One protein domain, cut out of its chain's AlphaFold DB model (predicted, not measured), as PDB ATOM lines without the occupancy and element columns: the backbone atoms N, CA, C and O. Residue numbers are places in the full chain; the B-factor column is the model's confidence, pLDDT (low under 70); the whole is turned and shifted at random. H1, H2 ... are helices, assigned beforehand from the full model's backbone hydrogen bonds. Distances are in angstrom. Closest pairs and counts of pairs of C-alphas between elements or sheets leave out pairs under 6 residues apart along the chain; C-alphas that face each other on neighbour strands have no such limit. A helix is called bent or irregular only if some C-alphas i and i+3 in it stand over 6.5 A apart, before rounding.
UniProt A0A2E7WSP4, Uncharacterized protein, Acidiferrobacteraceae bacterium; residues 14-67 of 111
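What this domain is: This is residues 14 to 67 of the 111 residues of an uncharacterized protein of Acidiferrobacteraceae bacterium (UniProt A0A2E7WSP4). A long helical hairpin: H1 and H2 run side by side in opposite ways, and residues 39 to 44 join them at one end of a thin rod. The printed part has 54 residues with two named helices, H1 then H2, and no named strand; the class is all helix. The whole is loose, with a radius of gyration of the C-alphas of 13.5 A, and spans 45 by 17 by 8 A.

Where its parts are: Find C-alpha 14 at (62.061, -33.451, 13.534); from there H1, residues 14 to 38, runs 37.3 A. It is irregular, with C-alphas 15 and 18 8.6 A apart, and has a kink of 27 degrees near residue 21. H2, residues 45 to 65, runs 30.3 A to C-alpha 65 at (66.832, -39.249, 12.652).

How they stand to each other: H1 and H2 form a helical hairpin and touch; look at Arg 14 and Ala 62, whose C-alphas are the closest, 6.0 A apart. Their lines stand at a shallow tilt of 11 degrees, opposite ways. In H2 every O i to N i+4 pair is within hydrogen-bond range; in H1, 19 of 21 are.

The domain as a whole: The C-alphas of Gly 39 and Ile 67 are the two farthest apart, 45.1 A. The printed part has no cut, and the link from H1 to H2 is short. In this model pLDDT is under 70 at residues 14 to 17, 40 to 41 and 65 to 67.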
ATOM      1  N   ARG A  14      62.364 -33.051  14.910       61.91
ATOM      2  CA  ARG A  14      62.061 -33.451  13.534       61.91
ATOM      3  C   ARG A  14      60.690 -34.132  13.408       61.91
ATOM      4  O   ARG A  14      60.098 -34.601  14.379       61.91
ATOM      5  N   PHE A  15      60.165 -34.152  12.180       60.47
ATOM      6  CA  PHE A  15      58.903 -34.812  11.795       60.47
ATOM      7  C   PHE A  15      57.635 -34.360  12.544       60.47
ATOM      8  O   PHE A  15      56.684 -35.127  12.671       60.47
ATOM      9  N   PHE A  16      57.579 -33.113  13.026       69.44
ATOM     10  CA  PHE A  16      56.408 -32.583  13.742       69.44
ATOM     11  C   PHE A  16      55.982 -33.457  14.938       69.44
ATOM     12  O   PHE A  16      54.793 -33.544  15.256       69.44
ATOM     13  N   PHE A  17      56.930 -34.112  15.620       68.81
ATOM     14  CA  PHE A  17      56.634 -35.033  16.723       68.81
ATOM     15  C   PHE A  17      55.794 -34.378  17.832       68.81
ATOM     16  O   PHE A  17      54.830 -34.963  18.316       68.81
ATOM     17  N   ARG A  18      56.088 -33.115  18.169       72.06
ATOM     18  CA  ARG A  18      55.329 -32.329  19.162       72.06
ATOM     19  C   ARG A  18      53.848 -32.177  18.786       72.06
ATOM     20  O   ARG A  18      52.989 -32.280  19.655       72.06
ATOM     21  N   LEU A  19      53.548 -31.977  17.499       77.56
ATOM     22  CA  LEU A  19      52.172 -31.904  16.999       77.56
ATOM     23  C   LEU A  19      51.476 -33.264  17.118       77.56
ATOM     24  O   LEU A  19      50.338 -33.326  17.570       77.56
ATOM     25  N   HIS A  20      52.167 -34.350  16.773       75.56
ATOM     26  CA  HIS A  20      51.624 -35.707  16.875       75.56
ATOM     27  C   HIS A  20      51.371 -36.123  18.330       75.56
ATOM     28  O   HIS A  20      50.334 -36.710  18.624       75.56
ATOM     29  N   ALA A  21      52.267 -35.769  19.254       75.56
ATOM     30  CA  ALA A  21      52.087 -36.003  20.685       75.56
ATOM     31  C   ALA A  21      50.895 -35.210  21.258       75.56
ATOM     32  O   ALA A  21      50.124 -35.738  22.059       75.56
ATOM     33  N   LEU A  22      50.702 -33.963  20.814       83.31
ATOM     34  CA  LEU A  22      49.555 -33.143  21.211       83.31
ATOM     35  C   LEU A  22      48.244 -33.710  20.645       83.31
ATOM     36  O   LEU A  22      47.275 -33.867  21.386       83.31
ATOM     37  N   LEU A  23      48.227 -34.083  19.361       81.00
ATOM     38  CA  LEU A  23      47.085 -34.752  18.732       81.00
ATOM     39  C   LEU A  23      46.744 -36.066  19.439       81.00
ATOM     40  O   LEU A  23      45.570 -36.348  19.653       81.00
ATOM     41  N   PHE A  24      47.749 -36.836  19.861       78.50
ATOM     42  CA  PHE A  24      47.536 -38.050  20.639       78.50
ATOM     43  C   PHE A  24      46.839 -37.766  21.969       78.50
ATOM     44  O   PHE A  24      45.814 -38.381  22.257       78.50
ATOM     45  N   LEU A  25      47.337 -36.801  22.746       83.44
ATOM     46  CA  LEU A  25      46.706 -36.412  24.007       83.44
ATOM     47  C   LEU A  25      45.263 -35.938  23.801       83.44
ATOM     48  O   LEU A  25      44.386 -36.320  24.573       83.44
ATOM     49  N   LEU A  26      45.000 -35.163  22.743       86.31
ATOM     50  CA  LEU A  26      43.645 -34.729  22.397       86.31
ATOM     51  C   LEU A  26      42.739 -35.902  22.010       86.31
ATOM     52  O   LEU A  26      41.605 -35.963  22.478       86.31
ATOM     53  N   CYS A  27      43.221 -36.849  21.204       82.12
ATOM     54  CA  CYS A  27      42.464 -38.049  20.848       82.12
ATOM     55  C   CYS A  27      42.174 -38.925  22.073       82.12
ATOM     56  O   CYS A  27      41.042 -39.376  22.231       82.12
ATOM     57  N   CYS A  28      43.146 -39.125  22.967       82.19
ATOM     58  CA  CYS A  28      42.942 -39.842  24.226       82.19
ATOM     59  C   CYS A  28      41.906 -39.145  25.111       82.19
ATOM     60  O   CYS A  28      40.999 -39.800  25.620       82.19
ATOM     61  N   ALA A  29      42.008 -37.823  25.261       85.06
ATOM     62  CA  ALA A  29      41.055 -37.039  26.036       85.06
ATOM     63  C   ALA A  29      39.644 -37.091  25.431       85.06
ATOM     64  O   ALA A  29      38.673 -37.215  26.171       85.06
ATOM     65  N   ALA A  30      39.518 -37.052  24.101       82.94
ATOM     66  CA  ALA A  30      38.235 -37.172  23.414       82.94
ATOM     67  C   ALA A  30      37.612 -38.568  23.581       82.94
ATOM     68  O   ALA A  30      36.419 -38.672  23.854       82.94
ATOM     69  N   LEU A  31      38.412 -39.634  23.469       78.12
ATOM     70  CA  LEU A  31      37.969 -41.020  23.662       78.12
ATOM     71  C   LEU A  31      37.502 -41.270  25.102       78.12
ATOM     72  O   LEU A  31      36.382 -41.732  25.303       78.12
ATOM     73  N   LEU A  32      38.303 -40.887  26.099       81.00
ATOM     74  CA  LEU A  32      37.933 -41.004  27.515       81.00
ATOM     75  C   LEU A  32      36.744 -40.100  27.874       81.00
ATOM     76  O   LEU A  32      35.841 -40.498  28.604       81.00
ATOM     77  N   GLY A  33      36.705 -38.886  27.319       82.00
ATOM     78  CA  GLY A  33      35.576 -37.975  27.480       82.00
ATOM     79  C   GLY A  33      34.288 -38.532  26.878       82.00
ATOM     80  O   GLY A  33      33.217 -38.318  27.437       82.00
ATOM     81  N   SER A  34      34.374 -39.283  25.776       80.31
ATOM     82  CA  SER A  34      33.199 -39.901  25.157       80.31
ATOM     83  C   SER A  34      32.603 -41.020  26.013       80.31
ATOM     84  O   SER A  34      31.383 -41.110  26.128       80.31
ATOM     85  N   GLU A  35      33.443 -41.810  26.685       79.62
ATOM     86  CA  GLU A  35      32.998 -42.798  27.670       79.62
ATOM     87  C   GLU A  35      32.282 -42.110  28.837       79.62
ATOM     88  O   GLU A  35      31.156 -42.467  29.177       79.62
ATOM     89  N   PHE A  36      32.898 -41.059  29.389       80.62
ATOM     90  CA  PHE A  36      32.359 -40.324  30.531       80.62
ATOM     91  C   PHE A  36      31.036 -39.605  30.223       80.62
ATOM     92  O   PHE A  36      30.138 -39.578  31.060       80.62
ATOM     93  N   LEU A  37      30.909 -39.007  29.033       84.00
ATOM     94  CA  LEU A  37      29.743 -38.200  28.658       84.00
ATOM     95  C   LEU A  37      28.595 -39.021  28.068       84.00
ATOM     96  O   LEU A  37      27.436 -38.660  28.264       84.00
ATOM     97  N   PHE A  38      28.899 -40.088  27.328       81.88
ATOM     98  CA  PHE A  38      27.899 -40.846  26.571       81.88
ATOM     99  C   PHE A  38      27.682 -42.270  27.093       81.88
ATOM    100  O   PHE A  38      26.828 -42.969  26.552       81.88
ATOM    101  N   GLY A  39      28.413 -42.705  28.129       73.56
ATOM    102  CA  GLY A  39      28.289 -44.058  28.686       73.56
ATOM    103  C   GLY A  39      28.604 -45.139  27.650       73.56
ATOM    104  O   GLY A  39      27.916 -46.152  27.572       73.56
ATOM    105  N   ALA A  40      29.571 -44.872  26.772       68.88
ATOM    106  CA  ALA A  40      29.883 -45.746  25.654       68.88
ATOM    107  C   ALA A  40      30.603 -47.025  26.129       68.88
ATOM    108  O   ALA A  40      31.795 -46.987  26.412       68.88
ATOM    109  N   ASP A  41      29.908 -48.170  26.126       69.25
ATOM    110  CA  ASP A  41      30.436 -49.509  26.476       69.25
ATOM    111  C   ASP A  41      31.328 -50.129  25.375       69.25
ATOM    112  O   ASP A  41      31.206 -51.299  25.003       69.25
ATOM    113  N   TRP A  42      32.192 -49.329  24.756       72.62
ATOM    114  CA  TRP A  42      33.030 -49.782  23.647       72.62
ATOM    115  C   TRP A  42      34.427 -50.115  24.176       72.62
ATOM    116  O   TRP A  42      34.905 -49.460  25.102       72.62
ATOM    117  N   PRO A  43      35.130 -51.113  23.609       75.94
ATOM    118  CA  PRO A  43      36.441 -51.513  24.105       75.94
ATOM    119  C   PRO A  43      37.507 -50.471  23.731       75.94
ATOM    120  O   PRO A  43      38.247 -50.628  22.758       75.94
ATOM    121  N   LEU A  44      37.611 -49.417  24.544       74.81
ATOM    122  CA  LEU A  44      38.566 -48.305  24.414       74.81
ATOM    123  C   LEU A  44      40.024 -48.756  24.459       74.81
ATOM    124  O   LEU A  44      40.907 -48.070  23.944       74.81
ATOM    125  N   PHE A  45      40.266 -49.938  25.022       76.81
ATOM    126  CA  PHE A  45      41.575 -50.566  25.059       76.81
ATOM    127  C   PHE A  45      42.216 -50.663  23.668       76.81
ATOM    128  O   PHE A  45      43.365 -50.259  23.503       76.81
ATOM    129  N   TRP A  46      41.492 -51.149  22.654       81.31
ATOM    130  CA  TRP A  46      42.085 -51.415  21.338       81.31
ATOM    131  C   TRP A  46      42.494 -50.143  20.583       81.31
ATOM    132  O   TRP A  46      43.645 -50.081  20.140       81.31
ATOM    133  N   PRO A  47      41.638 -49.106  20.465       77.75
ATOM    134  CA  PRO A  47      42.035 -47.841  19.853       77.75
ATOM    135  C   PRO A  47      43.213 -47.182  20.577       77.75
ATOM    136  O   PRO A  47      44.169 -46.762  19.929       77.75
ATOM    137  N   LEU A  48      43.183 -47.138  21.914       79.44
ATOM    138  CA  LEU A  48      44.252 -46.525  22.706       79.44
ATOM    139  C   LEU A  48      45.570 -47.294  22.575       79.44
ATOM    140  O   LEU A  48      46.626 -46.676  22.442       79.44
ATOM    141  N   PHE A  49      45.521 -48.627  22.564       82.06
ATOM    142  CA  PHE A  49      46.700 -49.476  22.418       82.06
ATOM    143  C   PHE A  49      47.362 -49.308  21.047       82.06
ATOM    144  O   PHE A  49      48.557 -49.017  20.973       82.06
ATOM    145  N   VAL A  50      46.588 -49.436  19.961       84.62
ATOM    146  CA  VAL A  50      47.101 -49.279  18.590       84.62
ATOM    147  C   VAL A  50      47.709 -47.893  18.410       84.62
ATOM    148  O   VAL A  50      48.803 -47.757  17.864       84.62
ATOM    149  N   TRP A  51      47.037 -46.859  18.912       79.69
ATOM    150  CA  TRP A  51      47.519 -45.496  18.757       79.69
ATOM    151  C   TRP A  51      48.766 -45.205  19.601       79.69
ATOM    152  O   TRP A  51      49.696 -44.559  19.119       79.69
ATOM    153  N   SER A  52      48.843 -45.749  20.819       79.25
ATOM    154  CA  SER A  52      50.048 -45.664  21.659       79.25
ATOM    155  C   SER A  52      51.250 -46.324  20.984       79.25
ATOM    156  O   SER A  52      52.351 -45.772  20.993       79.25
ATOM    157  N   LEU A  53      51.036 -47.477  20.342       88.00
ATOM    158  CA  LEU A  53      52.077 -48.178  19.596       88.00
ATOM    159  C   LEU A  53      52.584 -47.343  18.409       88.00
ATOM    160  O   LEU A  53      53.793 -47.227  18.211       88.00
ATOM    161  N   LEU A  54      51.679 -46.713  17.652       84.88
ATOM    162  CA  LEU A  54      52.044 -45.836  16.533       84.88
ATOM    163  C   LEU A  54      52.878 -44.630  16.984       84.88
ATOM    164  O   LEU A  54      53.851 -44.281  16.312       84.88
ATOM    165  N   VAL A  55      52.531 -44.019  18.122       82.31
ATOM    166  CA  VAL A  55      53.286 -42.896  18.703       82.31
ATOM    167  C   VAL A  55      54.663 -43.347  19.190       82.31
ATOM    168  O   VAL A  55      55.649 -42.655  18.939       82.31
ATOM    169  N   ALA A  56      54.763 -44.518  19.826       84.81
ATOM    170  CA  ALA A  56      56.045 -45.078  20.250       84.81
ATOM    171  C   ALA A  56      56.977 -45.330  19.054       84.81
ATOM    172  O   ALA A  56      58.139 -44.926  19.077       84.81
ATOM    173  N   ILE A  57      56.462 -45.928  17.974       86.06
ATOM    174  CA  ILE A  57      57.224 -46.132  16.732       86.06
ATOM    175  C   ILE A  57      57.681 -44.787  16.155       86.06
ATOM    176  O   ILE A  57      58.853 -44.638  15.810       86.06
ATOM    177  N   HIS A  58      56.794 -43.789  16.099       82.12
ATOM    178  CA  HIS A  58      57.156 -42.447  15.635       82.12
ATOM    179  C   HIS A  58      58.251 -41.809  16.485       82.12
ATOM    180  O   HIS A  58      59.152 -41.190  15.929       82.12
ATOM    181  N   TYR A  59      58.203 -41.975  17.808       80.56
ATOM    182  CA  TYR A  59      59.245 -41.487  18.705       80.56
ATOM    183  C   TYR A  59      60.602 -42.124  18.388       80.56
ATOM    184  O   TYR A  59      61.590 -41.407  18.242       80.56
ATOM    185  N   PHE A  60      60.652 -43.450  18.216       81.44
ATOM    186  CA  PHE A  60      61.896 -44.145  17.875       81.44
ATOM    187  C   PHE A  60      62.454 -43.710  16.520       81.44
ATOM    188  O   PHE A  60      63.655 -43.476  16.406       81.44
ATOM    189  N   ILE A  61      61.595 -43.558  15.508       80.75
ATOM    190  CA  ILE A  61      62.005 -43.085  14.181       80.75
ATOM    191  C   ILE A  61      62.512 -41.644  14.275       80.75
ATOM    192  O   ILE A  61      63.634 -41.362  13.868       80.75
ATOM    193  N   ALA A  62      61.721 -40.733  14.844       78.56
ATOM    194  CA  ALA A  62      62.093 -39.328  14.946       78.56
ATOM    195  C   ALA A  62      63.390 -39.146  15.748       78.56
ATOM    196  O   ALA A  62      64.253 -38.398  15.309       78.56
ATOM    197  N   GLY A  63      63.562 -39.875  16.855       70.38
ATOM    198  CA  GLY A  63      64.793 -39.865  17.646       70.38
ATOM    199  C   GLY A  63      66.003 -40.435  16.902       70.38
ATOM    200  O   GLY A  63      67.088 -39.873  16.995       70.38
ATOM    201  N   ALA A  64      65.831 -41.498  16.111       73.00
ATOM    202  CA  ALA A  64      66.917 -42.051  15.300       73.00
ATOM    203  C   ALA A  64      67.410 -41.064  14.226       73.00
ATOM    204  O   ALA A  64      68.603 -41.005  13.944       73.00
ATOM    205  N   PHE A  65      66.503 -40.271  13.652       68.88
ATOM    206  CA  PHE A  65      66.832 -39.249  12.652       68.88
ATOM    207  C   PHE A  65      67.238 -37.892  13.242       68.88
ATOM    208  O   PHE A  65      67.668 -37.017  12.489       68.88
ATOM    209  N   ASP A  66      67.089 -37.697  14.554       67.69
ATOM    210  CA  ASP A  66      67.550 -36.501  15.272       67.69
ATOM    211  C   ASP A  66      68.980 -36.660  15.814       67.69
ATOM    212  O   ASP A  66      69.480 -35.783  16.513       67.69
ATOM    213  N   ILE A  67      69.655 -37.773  15.490       64.56
ATOM    214  CA  ILE A  67      71.092 -37.917  15.728       64.56
ATOM    215  C   ILE A  67      71.808 -36.841  14.910       64.56
ATOM    216  O   ILE A  67      71.814 -36.868  13.680       64.56
TER     217      ILE A  67